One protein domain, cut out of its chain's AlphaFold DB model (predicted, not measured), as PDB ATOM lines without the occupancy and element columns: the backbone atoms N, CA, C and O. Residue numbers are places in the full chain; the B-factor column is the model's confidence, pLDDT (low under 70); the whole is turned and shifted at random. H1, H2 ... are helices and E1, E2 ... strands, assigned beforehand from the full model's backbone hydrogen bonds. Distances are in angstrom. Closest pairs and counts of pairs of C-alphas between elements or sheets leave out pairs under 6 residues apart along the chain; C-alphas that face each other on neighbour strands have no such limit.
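AT A GLANCE: This is residues 574 to 676 of the 677 residues of the protein "DUF87 domain-containing protein" of Thermoplasmatales archaeon I-plasma (UniProt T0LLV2). A strongly twisted sheet of three strands stands in the middle and curls round one helix, H4, while three other helices, H1, H2 and H3, gather towards the other end of the long axis and only graze the sheet. H3 packs on both H1 and H2, and the link after E3 loops out before H4. The printed part has 103 residues, with four named helices and three named strands in the order H1 E1 H2 H3 E2 E3 H4; the sheet's order is E1 E3 E2, antiparallel throughout, and the class is mixed, helices and strands. The whole is compact, with a radius of gyration of the C-alphas of 13.0 A and spans of 39 by 34 by 23 A.

IN THESE COORDINATES: H1, residues 574 to 589, begins at C-alpha 574 (-6.147, 21.609, -57.428) and is 22.2 A long. E1 is residues 593 to 597, and H2 is residues 598 to 604. H3, residues 610 to 623, is 20.1 A long. E2, residues 627 to 635, is 20.6 A long and bends by 67 degrees at residue 632. E3, residues 642 to 650, is 24.6 A long and begins at C-alpha 642 (21.943, 16.829, -54.809). H4, residues 661 to 674, is 20.0 A long and ends at C-alpha 674 (20.582, 8.138, -41.650).

HOW THE PARTS SIT: The sheet is only just strongly twisted, its C-alphas lying up to 4.4 A off the best plane. Inner strand E3 is antiparallel to E1 at 150 degrees, with N 596 and O 647 2.9 A apart, within hydrogen-bond range. E2 and E3 form a hairpin, antiparallel at 151 degrees, with N 648 and O 628 2.8 A apart, also within range. E1, H2 H3 and E2 make a split strand-helix-strand unit, two strands running the same way with E3 between them, and its crossover is right-handed. The sheet curls round H4; the closest C-alphas of E1 and H4, Tyr 595 and Ser 667, are 4.5 A apart. H1 only grazes the sheet with residues 585 to 589, H2 with 598 to 599 and H3 with 620 to 622. H1, with residues 577 to 581 alone, touches H3, with residues 613 to 617 alone, at a steep tilt of 55 degrees, the same way; their closest C-alphas, Ser 578 and Thr 616, are 6.7 A apart. H2 and H3 touch at a steep tilt of 57 degrees, opposite ways, closest at the C-alphas of Cys 602 and Arg 610, 5.8 A. H3 and H4 are apart. In H2 and H3 every O i to N i+4 pair is within hydrogen-bond range; in H1 11 of 12 are, and in H4 9 of 10.

THE WHOLE: The two C-alphas farthest apart, Lys 575 and Lys 676, are 39.7 A apart. The printed part has no cut and no long link. The mean pLDDT of the printed part is 78.2; 16 residues are under 70, among them 574 to 576, 637 to 639 and 655 to 658.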
ATOM      1  N   SER A 574      -6.486  21.720 -58.861       42.88
ATOM      2  CA  SER A 574      -6.147  21.609 -57.428       42.88
ATOM      3  C   SER A 574      -6.886  20.506 -56.651       42.88
ATOM      4  O   SER A 574      -6.285  19.874 -55.785       42.88
ATOM      5  N   LYS A 575      -8.159  20.218 -56.971       46.84
ATOM      6  CA  LYS A 575      -8.918  19.109 -56.349       46.84
ATOM      7  C   LYS A 575      -8.361  17.721 -56.703       46.84
ATOM      8  O   LYS A 575      -8.424  16.840 -55.858       46.84
ATOM      9  N   GLY A 576      -7.788  17.537 -57.897       61.28
ATOM     10  CA  GLY A 576      -7.073  16.304 -58.253       61.28
ATOM     11  C   GLY A 576      -5.755  16.206 -57.490       61.28
ATOM     12  O   GLY A 576      -5.572  15.296 -56.686       61.28
ATOM     13  N   LEU A 577      -4.903  17.226 -57.640       74.19
ATOM     14  CA  LEU A 577      -3.585  17.296 -57.003       74.19
ATOM     15  C   LEU A 577      -3.629  17.084 -55.482       74.19
ATOM     16  O   LEU A 577      -2.821  16.333 -54.944       74.19
ATOM     17  N   SER A 578      -4.570  17.730 -54.784       74.31
ATOM     18  CA  SER A 578      -4.701  17.577 -53.332       74.31
ATOM     19  C   SER A 578      -5.069  16.144 -52.950       74.31
ATOM     20  O   SER A 578      -4.450  15.589 -52.049       74.31
ATOM     21  N   SER A 579      -6.030  15.519 -53.640       75.38
ATOM     22  CA  SER A 579      -6.435  14.140 -53.345       75.38
ATOM     23  C   SER A 579      -5.366  13.111 -53.725       75.38
ATOM     24  O   SER A 579      -5.174  12.156 -52.980       75.38
ATOM     25  N   GLU A 580      -4.617  13.318 -54.812       79.31
ATOM     26  CA  GLU A 580      -3.477  12.463 -55.177       79.31
ATOM     27  C   GLU A 580      -2.327  12.566 -54.157       79.31
ATOM     28  O   GLU A 580      -1.746  11.549 -53.773       79.31
ATOM     29  N   ILE A 581      -2.017  13.772 -53.661       85.25
ATOM     30  CA  ILE A 581      -1.041  13.962 -52.574       85.25
ATOM     31  C   ILE A 581      -1.533  13.295 -51.281       85.25
ATOM     32  O   ILE A 581      -0.738  12.666 -50.581       85.25
ATOM     33  N   GLU A 582      -2.823  13.398 -50.953       84.06
ATOM     34  CA  GLU A 582      -3.386  12.760 -49.760       84.06
ATOM     35  C   GLU A 582      -3.405  11.230 -49.849       84.06
ATOM     36  O   GLU A 582      -3.056  10.581 -48.865       84.06
ATOM     37  N   GLU A 583      -3.712  10.648 -51.012       83.31
ATOM     38  CA  GLU A 583      -3.591   9.204 -51.252       83.31
ATOM     39  C   GLU A 583      -2.144   8.729 -51.036       83.31
ATOM     40  O   GLU A 583      -1.903   7.804 -50.257       83.31
ATOM     41  N   MET A 584      -1.165   9.416 -51.637       86.56
ATOM     42  CA  MET A 584       0.256   9.083 -51.478       86.56
ATOM     43  C   MET A 584       0.738   9.219 -50.026       86.56
ATOM     44  O   MET A 584       1.487   8.368 -49.548       86.56
ATOM     45  N   VAL A 585       0.292  10.237 -49.283       86.25
ATOM     46  CA  VAL A 585       0.604  10.370 -47.848       86.25
ATOM     47  C   VAL A 585      -0.060   9.255 -47.026       86.25
ATOM     48  O   VAL A 585       0.552   8.744 -46.088       86.25
ATOM     49  N   MET A 586      -1.271   8.816 -47.380       83.62
ATOM     50  CA  MET A 586      -1.941   7.696 -46.709       83.62
ATOM     51  C   MET A 586      -1.245   6.348 -46.976       83.62
ATOM     52  O   MET A 586      -1.102   5.557 -46.043       83.62
ATOM     53  N   GLU A 587      -0.707   6.103 -48.181       83.19
ATOM     54  CA  GLU A 587       0.174   4.945 -48.441       83.19
ATOM     55  C   GLU A 587       1.382   4.913 -47.486       83.19
ATOM     56  O   GLU A 587       1.753   3.850 -46.974       83.19
ATOM     57  N   MET A 588       1.978   6.077 -47.201       85.69
ATOM     58  CA  MET A 588       3.090   6.197 -46.251       85.69
ATOM     59  C   MET A 588       2.653   5.933 -44.805       85.69
ATOM     60  O   MET A 588       3.357   5.226 -44.083       85.69
ATOM     61  N   LYS A 589       1.485   6.440 -44.384       83.94
ATOM     62  CA  LYS A 589       0.934   6.225 -43.029       83.94
ATOM     63  C   LYS A 589       0.522   4.778 -42.742       83.94
ATOM     64  O   LYS A 589       0.487   4.382 -41.579       83.94
ATOM     65  N   ASN A 590       0.257   3.981 -43.775       81.81
ATOM     66  CA  ASN A 590      -0.018   2.544 -43.646       81.81
ATOM     67  C   ASN A 590       1.253   1.701 -43.390       81.81
ATOM     68  O   ASN A 590       1.162   0.489 -43.179       81.81
ATOM     69  N   ASN A 591       2.433   2.331 -43.413       77.19
ATOM     70  CA  ASN A 591       3.732   1.745 -43.089       77.19
ATOM     71  C   ASN A 591       4.261   2.308 -41.751       77.19
ATOM     72  O   ASN A 591       3.702   3.243 -41.189       77.19
ATOM     73  N   ASP A 592       5.318   1.709 -41.201       76.00
ATOM     74  CA  ASP A 592       5.789   1.984 -39.828       76.00
ATOM     75  C   ASP A 592       6.475   3.364 -39.696       76.00
ATOM     76  O   ASP A 592       6.137   4.209 -38.861       76.00
ATOM     77  N   SER A 593       7.420   3.637 -40.594       82.31
ATOM     78  CA  SER A 593       7.982   4.962 -40.844       82.31
ATOM     79  C   SER A 593       8.515   5.021 -42.266       82.31
ATOM     80  O   SER A 593       9.187   4.093 -42.711       82.31
ATOM     81  N   THR A 594       8.218   6.114 -42.964       87.25
ATOM     82  CA  THR A 594       8.611   6.316 -44.365       87.25
ATOM     83  C   THR A 594       9.342   7.638 -44.510       87.25
ATOM     84  O   THR A 594       8.848   8.658 -44.030       87.25
ATOM     85  N   TYR A 595      10.480   7.640 -45.198       89.50
ATOM     86  CA  TYR A 595      11.214   8.855 -45.540       89.50
ATOM     87  C   TYR A 595      10.986   9.248 -47.001       89.50
ATOM     88  O   TYR A 595      11.054   8.397 -47.884       89.50
ATOM     89  N   PHE A 596      10.759  10.538 -47.257       90.56
ATOM     90  CA  PHE A 596      10.550  11.084 -48.602       90.56
ATOM     91  C   PHE A 596      11.230  12.450 -48.785       90.56
ATOM     92  O   PHE A 596      11.642  13.103 -47.819       90.56
ATOM     93  N   ILE A 597      11.312  12.897 -50.040       90.62
ATOM     94  CA  ILE A 597      11.781  14.237 -50.430       90.62
ATOM     95  C   ILE A 597      10.766  14.937 -51.346       90.62
ATOM     96  O   ILE A 597      10.008  14.290 -52.066       90.62
ATOM     97  N   LEU A 598      10.757  16.273 -51.356       85.88
ATOM     98  CA  LEU A 598       9.787  17.056 -52.144       85.88
ATOM     99  C   LEU A 598       9.914  16.818 -53.662       85.88
ATOM    100  O   LEU A 598       8.912  16.793 -54.374       85.88
ATOM    101  N   GLU A 599      11.137  16.609 -54.159       84.25
ATOM    102  CA  GLU A 599      11.404  16.289 -55.569       84.25
ATOM    103  C   GLU A 599      10.760  14.977 -56.045       84.25
ATOM    104  O   GLU A 599      10.477  14.842 -57.233       84.25
ATOM    105  N   GLU A 600      10.494  14.029 -55.146       84.25
ATOM    106  CA  GLU A 600       9.913  12.730 -55.498       84.25
ATOM    107  C   GLU A 600       8.437  12.862 -55.883       84.25
ATOM    108  O   GLU A 600       8.025  12.398 -56.947       84.25
ATOM    109  N   PHE A 601       7.671  13.623 -55.095       85.62
ATOM    110  CA  PHE A 601       6.315  14.029 -55.460       85.62
ATOM    111  C   PHE A 601       6.305  14.801 -56.785       85.62
ATOM    112  O   PHE A 601       5.458  14.534 -57.630       85.62
ATOM    113  N   CYS A 602       7.278  15.691 -57.023       82.94
ATOM    114  CA  CYS A 602       7.391  16.427 -58.292       82.94
ATOM    115  C   CYS A 602       7.665  15.517 -59.505       82.94
ATOM    116  O   CYS A 602       7.290  15.865 -60.623       82.94
ATOM    117  N   GLN A 603       8.332  14.374 -59.310       82.75
ATOM    118  CA  GLN A 603       8.610  13.403 -60.372       82.75
ATOM    119  C   GLN A 603       7.401  12.503 -60.664       82.75
ATOM    120  O   GLN A 603       7.150  12.175 -61.826       82.75
ATOM    121  N   ILE A 604       6.652  12.109 -59.629       80.81
ATOM    122  CA  ILE A 604       5.431  11.303 -59.768       80.81
ATOM    123  C   ILE A 604       4.307  12.162 -60.373       80.81
ATOM    124  O   ILE A 604       3.720  11.791 -61.387       80.81
ATOM    125  N   LEU A 605       4.078  13.360 -59.823       82.62
ATOM    126  CA  LEU A 605       3.035  14.320 -60.217       82.62
ATOM    127  C   LEU A 605       3.469  15.242 -61.372       82.62
ATOM    128  O   LEU A 605       3.064  16.400 -61.444       82.62
ATOM    129  N   LYS A 606       4.273  14.726 -62.310       78.12
ATOM    130  CA  LYS A 606       4.846  15.450 -63.467       78.12
ATOM    131  C   LYS A 606       3.829  16.120 -64.412       78.12
ATOM    132  O   LYS A 606       4.227  16.832 -65.328       78.12
ATOM    133  N   GLU A 607       2.539  15.834 -64.247       69.56
ATOM    134  CA  GLU A 607       1.436  16.415 -65.026       69.56
ATOM    135  C   GLU A 607       0.873  17.699 -64.386       69.56
ATOM    136  O   GLU A 607       0.047  18.389 -64.991       69.56
ATOM    137  N   TYR A 608       1.338  18.055 -63.186       68.62
ATOM    138  CA  TYR A 608       1.041  19.286 -62.451       68.62
ATOM    139  C   TYR A 608       2.253  20.233 -62.459       68.62
ATOM    140  O   TYR A 608       3.372  19.814 -62.759       68.62
ATOM    141  N   ASP A 609       2.061  21.524 -62.160       72.19
ATOM    142  CA  ASP A 609       3.203  22.446 -62.097       72.19
ATOM    143  C   ASP A 609       4.059  22.160 -60.853       72.19
ATOM    144  O   ASP A 609       3.533  21.973 -59.754       72.19
ATOM    145  N   ARG A 610       5.392  22.168 -60.995       72.38
ATOM    146  CA  ARG A 610       6.315  21.886 -59.880       72.38
ATOM    147  C   ARG A 610       6.083  22.817 -58.682       72.38
ATOM    148  O   ARG A 610       6.237  22.394 -57.538       72.38
ATOM    149  N   SER A 611       5.716  24.070 -58.929       61.03
ATOM    150  CA  SER A 611       5.426  25.072 -57.897       61.03
ATOM    151  C   SER A 611       4.107  24.769 -57.183       61.03
ATOM    152  O   SER A 611       4.033  24.908 -55.963       61.03
ATOM    153  N   GLU A 612       3.095  24.315 -57.928       65.88
ATOM    154  CA  GLU A 612       1.788  23.882 -57.412       65.88
ATOM    155  C   GLU A 612       1.968  22.662 -56.491       65.88
ATOM    156  O   GLU A 612       1.614  22.725 -55.313       65.88
ATOM    157  N   VAL A 613       2.651  21.613 -56.976       73.81
ATOM    158  CA  VAL A 613       2.980  20.394 -56.207       73.81
ATOM    159  C   VAL A 613       3.726  20.735 -54.913       73.81
ATOM    160  O   VAL A 613       3.341  20.273 -53.840       73.81
ATOM    161  N   ILE A 614       4.770  21.572 -54.981       76.62
ATOM    162  CA  ILE A 614       5.553  21.965 -53.798       76.62
ATOM    163  C   ILE A 614       4.720  22.800 -52.816       76.62
ATOM    164  O   ILE A 614       4.887  22.631 -51.607       76.62
ATOM    165  N   SER A 615       3.832  23.681 -53.291       67.00
ATOM    166  CA  SER A 615       2.984  24.500 -52.414       67.00
ATOM    167  C   SER A 615       1.954  23.643 -51.679       67.00
ATOM    168  O   SER A 615       1.915  23.659 -50.449       67.00
ATOM    169  N   THR A 616       1.182  22.823 -52.402       75.44
ATOM    170  CA  THR A 616       0.163  21.938 -51.812       75.44
ATOM    171  C   THR A 616       0.786  20.917 -50.859       75.44
ATOM    172  O   THR A 616       0.266  20.700 -49.763       75.44
ATOM    173  N   LEU A 617       1.945  20.344 -51.204       79.12
ATOM    174  CA  LEU A 617       2.664  19.428 -50.317       79.12
ATOM    175  C   LEU A 617       3.176  20.134 -49.050       79.12
ATOM    176  O   LEU A 617       3.071  19.573 -47.961       79.12
ATOM    177  N   LYS A 618       3.668  21.379 -49.144       77.94
ATOM    178  CA  LYS A 618       4.077  22.163 -47.964       77.94
ATOM    179  C   LYS A 618       2.894  22.562 -47.080       77.94
ATOM    180  O   LYS A 618       3.032  22.516 -45.861       77.94
ATOM    181  N   GLU A 619       1.732  22.870 -47.653       74.75
ATOM    182  CA  GLU A 619       0.497  23.065 -46.880       74.75
ATOM    183  C   GLU A 619       0.046  21.785 -46.167       74.75
ATOM    184  O   GLU A 619      -0.354  21.852 -45.005       74.75
ATOM    185  N   LYS A 620       0.157  20.614 -46.814       79.12
ATOM    186  CA  LYS A 620      -0.145  19.327 -46.172       79.12
ATOM    187  C   LYS A 620       0.822  19.044 -45.019       79.12
ATOM    188  O   LYS A 620       0.361  18.766 -43.919       79.12
ATOM    189  N   ILE A 621       2.133  19.208 -45.226       79.75
ATOM    190  CA  ILE A 621       3.163  19.061 -44.178       79.75
ATOM    191  C   ILE A 621       2.916  20.021 -43.000       79.75
ATOM    192  O   ILE A 621       3.113  19.643 -41.852       79.75
ATOM    193  N   ALA A 622       2.449  21.248 -43.256       71.69
ATOM    194  CA  ALA A 622       2.149  22.227 -42.207       71.69
ATOM    195  C   ALA A 622       0.850  21.945 -41.420       71.69
ATOM    196  O   ALA A 622       0.631  22.566 -40.380       71.69
ATOM    197  N   ARG A 623      -0.020  21.048 -41.909       73.00
ATOM    198  CA  ARG A 623      -1.301  20.674 -41.274       73.00
ATOM    199  C   ARG A 623      -1.321  19.244 -40.724       73.00
ATOM    200  O   ARG A 623      -2.210  18.916 -39.943       73.00
ATOM    201  N   ASP A 624      -0.394  18.389 -41.147       78.00
ATOM    202  CA  ASP A 624      -0.390  16.962 -40.836       78.00
ATOM    203  C   ASP A 624       0.670  16.612 -39.778       78.00
ATOM    204  O   ASP A 624       1.858  16.479 -40.069       78.00
ATOM    205  N   ASN A 625       0.210  16.446 -38.533       82.38
ATOM    206  CA  ASN A 625       1.055  16.193 -37.361       82.38
ATOM    207  C   ASN A 625       1.873  14.891 -37.428       82.38
ATOM    208  O   ASN A 625       2.809  14.747 -36.645       82.38
ATOM    209  N   ASP A 626       1.547  13.951 -38.320       84.12
ATOM    210  CA  ASP A 626       2.312  12.706 -38.476       84.12
ATOM    211  C   ASP A 626       3.548  12.884 -39.379       84.12
ATOM    212  O   ASP A 626       4.376  11.974 -39.482       84.12
ATOM    213  N   ILE A 627       3.689  14.044 -40.039       88.19
ATOM    214  CA  ILE A 627       4.822  14.366 -40.909       88.19
ATOM    215  C   ILE A 627       5.819  15.261 -40.166       88.19
ATOM    216  O   ILE A 627       5.468  16.272 -39.558       88.19
ATOM    217  N   HIS A 628       7.099  14.898 -40.211       86.00
ATOM    218  CA  HIS A 628       8.171  15.604 -39.512       86.00
ATOM    219  C   HIS A 628       9.336  15.910 -40.451       86.00
ATOM    220  O   HIS A 628       9.771  15.050 -41.214       86.00
ATOM    221  N   PHE A 629       9.893  17.119 -40.375       86.62
ATOM    222  CA  PHE A 629      11.141  17.447 -41.064       86.62
ATOM    223  C   PHE A 629      12.333  16.800 -40.346       86.62
ATOM    224  O   PHE A 629      12.542  17.030 -39.156       86.62
ATOM    225  N   VAL A 630      13.121  16.009 -41.075       84.06
ATOM    226  CA  VAL A 630      14.276  15.260 -40.542       84.06
ATOM    227  C   VAL A 630      15.573  16.050 -40.719       84.06
ATOM    228  O   VAL A 630      16.485  15.965 -39.901       84.06
ATOM    229  N   GLY A 631      15.672  16.834 -41.796       80.25
ATOM    230  CA  GLY A 631      16.848  17.644 -42.104       80.25
ATOM    231  C   GLY A 631      17.112  17.766 -43.604       80.25
ATOM    232  O   GLY A 631      16.329  17.321 -44.440       80.25
ATOM    233  N   ARG A 632      18.257  18.361 -43.961       84.38
ATOM    234  CA  ARG A 632      18.748  18.388 -45.349       84.38
ATOM    235  C   ARG A 632      19.821  17.328 -45.567       84.38
ATOM    236  O   ARG A 632      20.927  17.457 -45.036       84.38
ATOM    237  N   ILE A 633      19.498  16.316 -46.366       82.38
ATOM    238  CA  ILE A 633      20.391  15.211 -46.742       82.38
ATOM    239  C   ILE A 633      21.022  15.466 -48.114       82.38
ATOM    240  O   ILE A 633      20.464  16.205 -48.921       82.38
ATOM    241  N   THR A 634      22.174  14.850 -48.375       82.62
ATOM    242  CA  THR A 634      22.760  14.770 -49.721       82.62
ATOM    243  C   THR A 634      22.537  13.358 -50.245       82.62
ATOM    244  O   THR A 634      22.766  12.399 -49.507       82.62
ATOM    245  N   ILE A 635      22.074  13.238 -51.487       81.81
ATOM    246  CA  ILE A 635      21.897  11.970 -52.192       81.81
ATOM    247  C   ILE A 635      22.750  12.045 -53.460       81.81
ATOM    248  O   ILE A 635      22.585  12.964 -54.258       81.81
ATOM    249  N   ASP A 636      23.663  11.088 -53.637       74.50
ATOM    250  CA  ASP A 636      24.609  11.041 -54.766       74.50
ATOM    251  C   ASP A 636      24.362   9.831 -55.698       74.50
ATOM    252  O   ASP A 636      25.135   9.553 -56.617       74.50
ATOM    253  N   SER A 637      23.263   9.099 -55.485       67.75
ATOM    254  CA  SER A 637      22.950   7.826 -56.146       67.75
ATOM    255  C   SER A 637      21.529   7.787 -56.709       67.75
ATOM    256  O   SER A 637      20.581   8.153 -56.021       67.75
ATOM    257  N   GLY A 638      21.369   7.236 -57.915       67.25
ATOM    258  CA  GLY A 638      20.066   7.117 -58.575       67.25
ATOM    259  C   GLY A 638      19.645   8.396 -59.303       67.25
ATOM    260  O   GLY A 638      20.493   9.099 -59.859       67.25
ATOM    261  N   ILE A 639      18.333   8.647 -59.333       64.62
ATOM    262  CA  ILE A 639      17.701   9.755 -60.073       64.62
ATOM    263  C   ILE A 639      17.825  11.077 -59.296       64.62
ATOM    264  O   ILE A 639      18.152  12.110 -59.877       64.62
ATOM    265  N   PHE A 640      17.628  11.037 -57.977       74.31
ATOM    266  CA  PHE A 640      17.769  12.200 -57.104       74.31
ATOM    267  C   PHE A 640      19.247  12.431 -56.774       74.31
ATOM    268  O   PHE A 640      19.838  11.703 -55.978       74.31
ATOM    269  N   ARG A 641      19.854  13.436 -57.415       77.62
ATOM    270  CA  ARG A 641      21.222  13.887 -57.131       77.62
ATOM    271  C   ARG A 641      21.226  15.316 -56.612       77.62
ATOM    272  O   ARG A 641      20.791  16.226 -57.316       77.62
ATOM    273  N   GLY A 642      21.795  15.516 -55.428       81.81
ATOM    274  CA  GLY A 642      21.943  16.829 -54.809       81.81
ATOM    275  C   GLY A 642      21.536  16.847 -53.341       81.81
ATOM    276  O   GLY A 642      21.531  15.822 -52.658       81.81
ATOM    277  N   ARG A 643      21.227  18.046 -52.835       82.56
ATOM    278  CA  ARG A 643      20.882  18.278 -51.429       82.56
ATOM    279  C   ARG A 643      19.390  18.570 -51.283       82.56
ATOM    280  O   ARG A 643      18.936  19.632 -51.701       82.56
ATOM    281  N   HIS A 644      18.663  17.655 -50.651       85.81
ATOM    282  CA  HIS A 644      17.199  17.648 -50.584       85.81
ATOM    283  C   HIS A 644      16.680  17.870 -49.159       85.81
ATOM    284  O   HIS A 644      17.363  17.563 -48.180       85.81
ATOM    285  N   GLU A 645      15.461  18.402 -49.040       84.19
ATOM    286  CA  GLU A 645      14.723  18.487 -47.773       84.19
ATOM    287  C   GLU A 645      14.017  17.151 -47.517       84.19
ATOM    288  O   GLU A 645      13.167  16.742 -48.307       84.19
ATOM    289  N   CYS A 646      14.416  16.465 -46.443       87.06
ATOM    290  CA  CYS A 646      13.932  15.140 -46.069       87.06
ATOM    291  C   CYS A 646      12.872  15.228 -44.972       87.06
ATOM    292  O   CYS A 646      13.050  15.927 -43.967       87.06
ATOM    293  N   PHE A 647      11.800  14.466 -45.159       91.12
ATOM    294  CA  PHE A 647      10.672  14.366 -44.245       91.12
ATOM    295  C   PHE A 647      10.416  12.898 -43.892       91.12
ATOM    296  O   PHE A 647      10.649  12.009 -44.708       91.12
ATOM    297  N   GLN A 648       9.935  12.652 -42.676       91.00
ATOM    298  CA  GLN A 648       9.477  11.353 -42.195       91.00
ATOM    299  C   GLN A 648       7.966  11.415 -41.998       91.00
ATOM    300  O   GLN A 648       7.489  12.264 -41.248       91.00
ATOM    301  N   VAL A 649       7.229  10.494 -42.613       90.06
ATOM    302  CA  VAL A 649       5.861  10.165 -42.199       90.06
ATOM    303  C   VAL A 649       5.950   9.069 -41.147       90.06
ATOM    304  O   VAL A 649       6.532   8.009 -41.399       90.06
ATOM    305  N   ARG A 650       5.389   9.319 -39.965       83.81
ATOM    306  CA  ARG A 650       5.116   8.284 -38.963       83.81
ATOM    307  C   ARG A 650       3.770   7.643 -39.276       83.81
ATOM    308  O   ARG A 650       2.831   8.331 -39.664       83.81
ATOM    309  N   GLY A 651       3.674   6.331 -39.116       79.94
ATOM    310  CA  GLY A 651       2.458   5.603 -39.448       79.94
ATOM    311  C   GLY A 651       2.193   4.437 -38.512       79.94
ATOM    312  O   GLY A 651       2.689   4.383 -37.385       79.94
ATOM    313  N   ARG A 652       1.354   3.511 -38.970       75.69
ATOM    314  CA  ARG A 652       1.090   2.235 -38.305       75.69
ATOM    315  C   ARG A 652       1.095   1.148 -39.360       75.69
ATOM    316  O   ARG A 652       0.265   1.161 -40.264       75.69
ATOM    317  N   LYS A 653       2.009   0.192 -39.217       73.19
ATOM    318  CA  LYS A 653       2.152  -0.941 -40.131       73.19
ATOM    319  C   LYS A 653       0.876  -1.793 -40.168       73.19
ATOM    320  O   LYS A 653       0.593  -2.530 -39.223       73.19
ATOM    321  N   LEU A 654       0.127  -1.701 -41.264       70.19
ATOM    322  CA  LEU A 654      -1.036  -2.548 -41.542       70.19
ATOM    323  C   LEU A 654      -0.614  -3.843 -42.258       70.19
ATOM    324  O   LEU A 654       0.464  -3.915 -42.843       70.19
ATOM    325  N   ALA A 655      -1.457  -4.879 -42.196       55.34
ATOM    326  CA  ALA A 655      -1.142  -6.193 -42.768       55.34
ATOM    327  C   ALA A 655      -1.030  -6.167 -44.306       55.34
ATOM    328  O   ALA A 655      -0.094  -6.742 -44.857       55.34
ATOM    329  N   ASP A 656      -1.932  -5.438 -44.972       56.12
ATOM    330  CA  ASP A 656      -2.035  -5.335 -46.436       56.12
ATOM    331  C   ASP A 656      -1.565  -3.960 -46.964       56.12
ATOM    332  O   ASP A 656      -2.188  -3.348 -47.831       56.12
ATOM    333  N   SER A 657      -0.472  -3.416 -46.416       61.47
ATOM    334  CA  SER A 657       0.033  -2.086 -46.788       61.47
ATOM    335  C   SER A 657       0.745  -2.074 -48.156       61.47
ATOM    336  O   SER A 657       1.956  -2.307 -48.247       61.47
ATOM    337  N   THR A 658       0.027  -1.750 -49.234       65.25
ATOM    338  CA  THR A 658       0.630  -1.482 -50.552       65.25
ATOM    339  C   THR A 658       1.163  -0.052 -50.644       65.25
ATOM    340  O   THR A 658       0.394   0.901 -50.586       65.25
ATOM    341  N   MET A 659       2.475   0.087 -50.837       76.19
ATOM    342  CA  MET A 659       3.170   1.352 -51.101       76.19
ATOM    343  C   MET A 659       3.779   1.333 -52.509       76.19
ATOM    344  O   MET A 659       4.367   0.318 -52.905       76.19
ATOM    345  N   ARG A 660       3.698   2.451 -53.248       79.44
ATOM    346  CA  ARG A 660       4.411   2.641 -54.529       79.44
ATOM    347  C   ARG A 660       5.905   2.323 -54.384       79.44
ATOM    348  O   ARG A 660       6.566   2.734 -53.430       79.44
ATOM    349  N   LYS A 661       6.452   1.585 -55.357       77.06
ATOM    350  CA  LYS A 661       7.842   1.088 -55.319       77.06
ATOM    351  C   LYS A 661       8.869   2.213 -55.204       77.06
ATOM    352  O   LYS A 661       9.887   2.009 -54.553       77.06
ATOM    353  N   ASP A 662       8.590   3.367 -55.800       76.75
ATOM    354  CA  ASP A 662       9.482   4.527 -55.823       76.75
ATOM    355  C   ASP A 662       9.717   5.067 -54.403       76.75
ATOM    356  O   ASP A 662      10.847   5.000 -53.918       76.75
ATOM    357  N   PHE A 663       8.640   5.407 -53.676       83.25
ATOM    358  CA  PHE A 663       8.707   5.817 -52.265       83.25
ATOM    359  C   PHE A 663       9.414   4.785 -51.383       83.25
ATOM    360  O   PHE A 663      10.180   5.151 -50.492       83.25
ATOM    361  N   LYS A 664       9.216   3.485 -51.640       81.19
ATOM    362  CA  LYS A 664       9.925   2.437 -50.896       81.19
ATOM    363  C   LYS A 664      11.432   2.446 -51.166       81.19
ATOM    364  O   LYS A 664      12.213   2.350 -50.225       81.19
ATOM    365  N   ILE A 665      11.851   2.580 -52.427       80.31
ATOM    366  CA  ILE A 665      13.269   2.641 -52.816       80.31
ATOM    367  C   ILE A 665      13.937   3.888 -52.223       80.31
ATOM    368  O   ILE A 665      15.040   3.788 -51.681       80.31
ATOM    369  N   THR A 666      13.270   5.043 -52.281       80.75
ATOM    370  CA  THR A 666      13.780   6.295 -51.709       80.75
ATOM    371  C   THR A 666      13.843   6.225 -50.185       80.75
ATOM    372  O   THR A 666      14.879   6.557 -49.611       80.75
ATOM    373  N   SER A 667      12.811   5.698 -49.519       86.12
ATOM    374  CA  SER A 667      12.813   5.504 -48.064       86.12
ATOM    375  C   SER A 667      13.918   4.539 -47.613       86.12
ATOM    376  O   SER A 667      14.688   4.879 -46.716       86.12
ATOM    377  N   ASP A 668      14.076   3.379 -48.265       83.75
ATOM    378  CA  ASP A 668      15.141   2.406 -47.961       83.75
ATOM    379  C   ASP A 668      16.554   2.984 -48.185       83.75
ATOM    380  O   ASP A 668      17.507   2.583 -47.508       83.75
ATOM    381  N   LEU A 669      16.714   3.901 -49.147       82.38
ATOM    382  CA  LEU A 669      17.964   4.621 -49.402       82.38
ATOM    383  C   LEU A 669      18.236   5.673 -48.318       82.38
ATOM    384  O   LEU A 669      19.355   5.748 -47.810       82.38
ATOM    385  N   ILE A 670      17.224   6.457 -47.941       84.94
ATOM    386  CA  ILE A 670      17.346   7.499 -46.918       84.94
ATOM    387  C   ILE A 670      17.621   6.882 -45.543       84.94
ATOM    388  O   ILE A 670      18.541   7.348 -44.870       84.94
ATOM    389  N   SER A 671      16.931   5.805 -45.155       83.94
ATOM    390  CA  SER A 671      17.216   5.077 -43.907       83.94
ATOM    391  C   SER A 671      18.694   4.687 -43.815       83.94
ATOM    392  O   SER A 671      19.350   5.018 -42.834       83.94
ATOM    393  N   LYS A 672      19.279   4.125 -44.882       82.81
ATOM    394  CA  LYS A 672      20.710   3.747 -44.937       82.81
ATOM    395  C   LYS A 672      21.685   4.932 -44.952       82.81
ATOM    396  O   LYS A 672      22.878   4.740 -44.715       82.81
ATOM    397  N   ILE A 673      21.219   6.139 -45.276       80.75
ATOM    398  CA  ILE A 673      21.994   7.388 -45.169       80.75
ATOM    399  C   ILE A 673      21.911   7.948 -43.738       80.75
ATOM    400  O   ILE A 673      22.878   8.545 -43.267       80.75
ATOM    401  N   LEU A 674      20.787   7.739 -43.045       78.75
ATOM    402  CA  LEU A 674      20.582   8.138 -41.650       78.75
ATOM    403  C   LEU A 674      21.260   7.170 -40.663       78.75
ATOM    404  O   LEU A 674      21.909   7.633 -39.739       78.75
ATOM    405  N   GLU A 675      21.227   5.856 -40.910       75.19
ATOM    406  CA  GLU A 675      21.950   4.817 -40.140       75.19
ATOM    407  C   GLU A 675      23.487   4.942 -40.206       75.19
ATOM    408  O   GLU A 675      24.203   4.277 -39.461       75.19
ATOM    409  N   LYS A 676      24.010   5.770 -41.120       61.28
ATOM    410  CA  LYS A 676      25.446   6.044 -41.303       61.28
ATOM    411  C   LYS A 676      25.898   7.382 -40.698       61.28
ATOM    412  O   LYS A 676      27.003   7.833 -41.013       61.28
TER     413      LYS A 676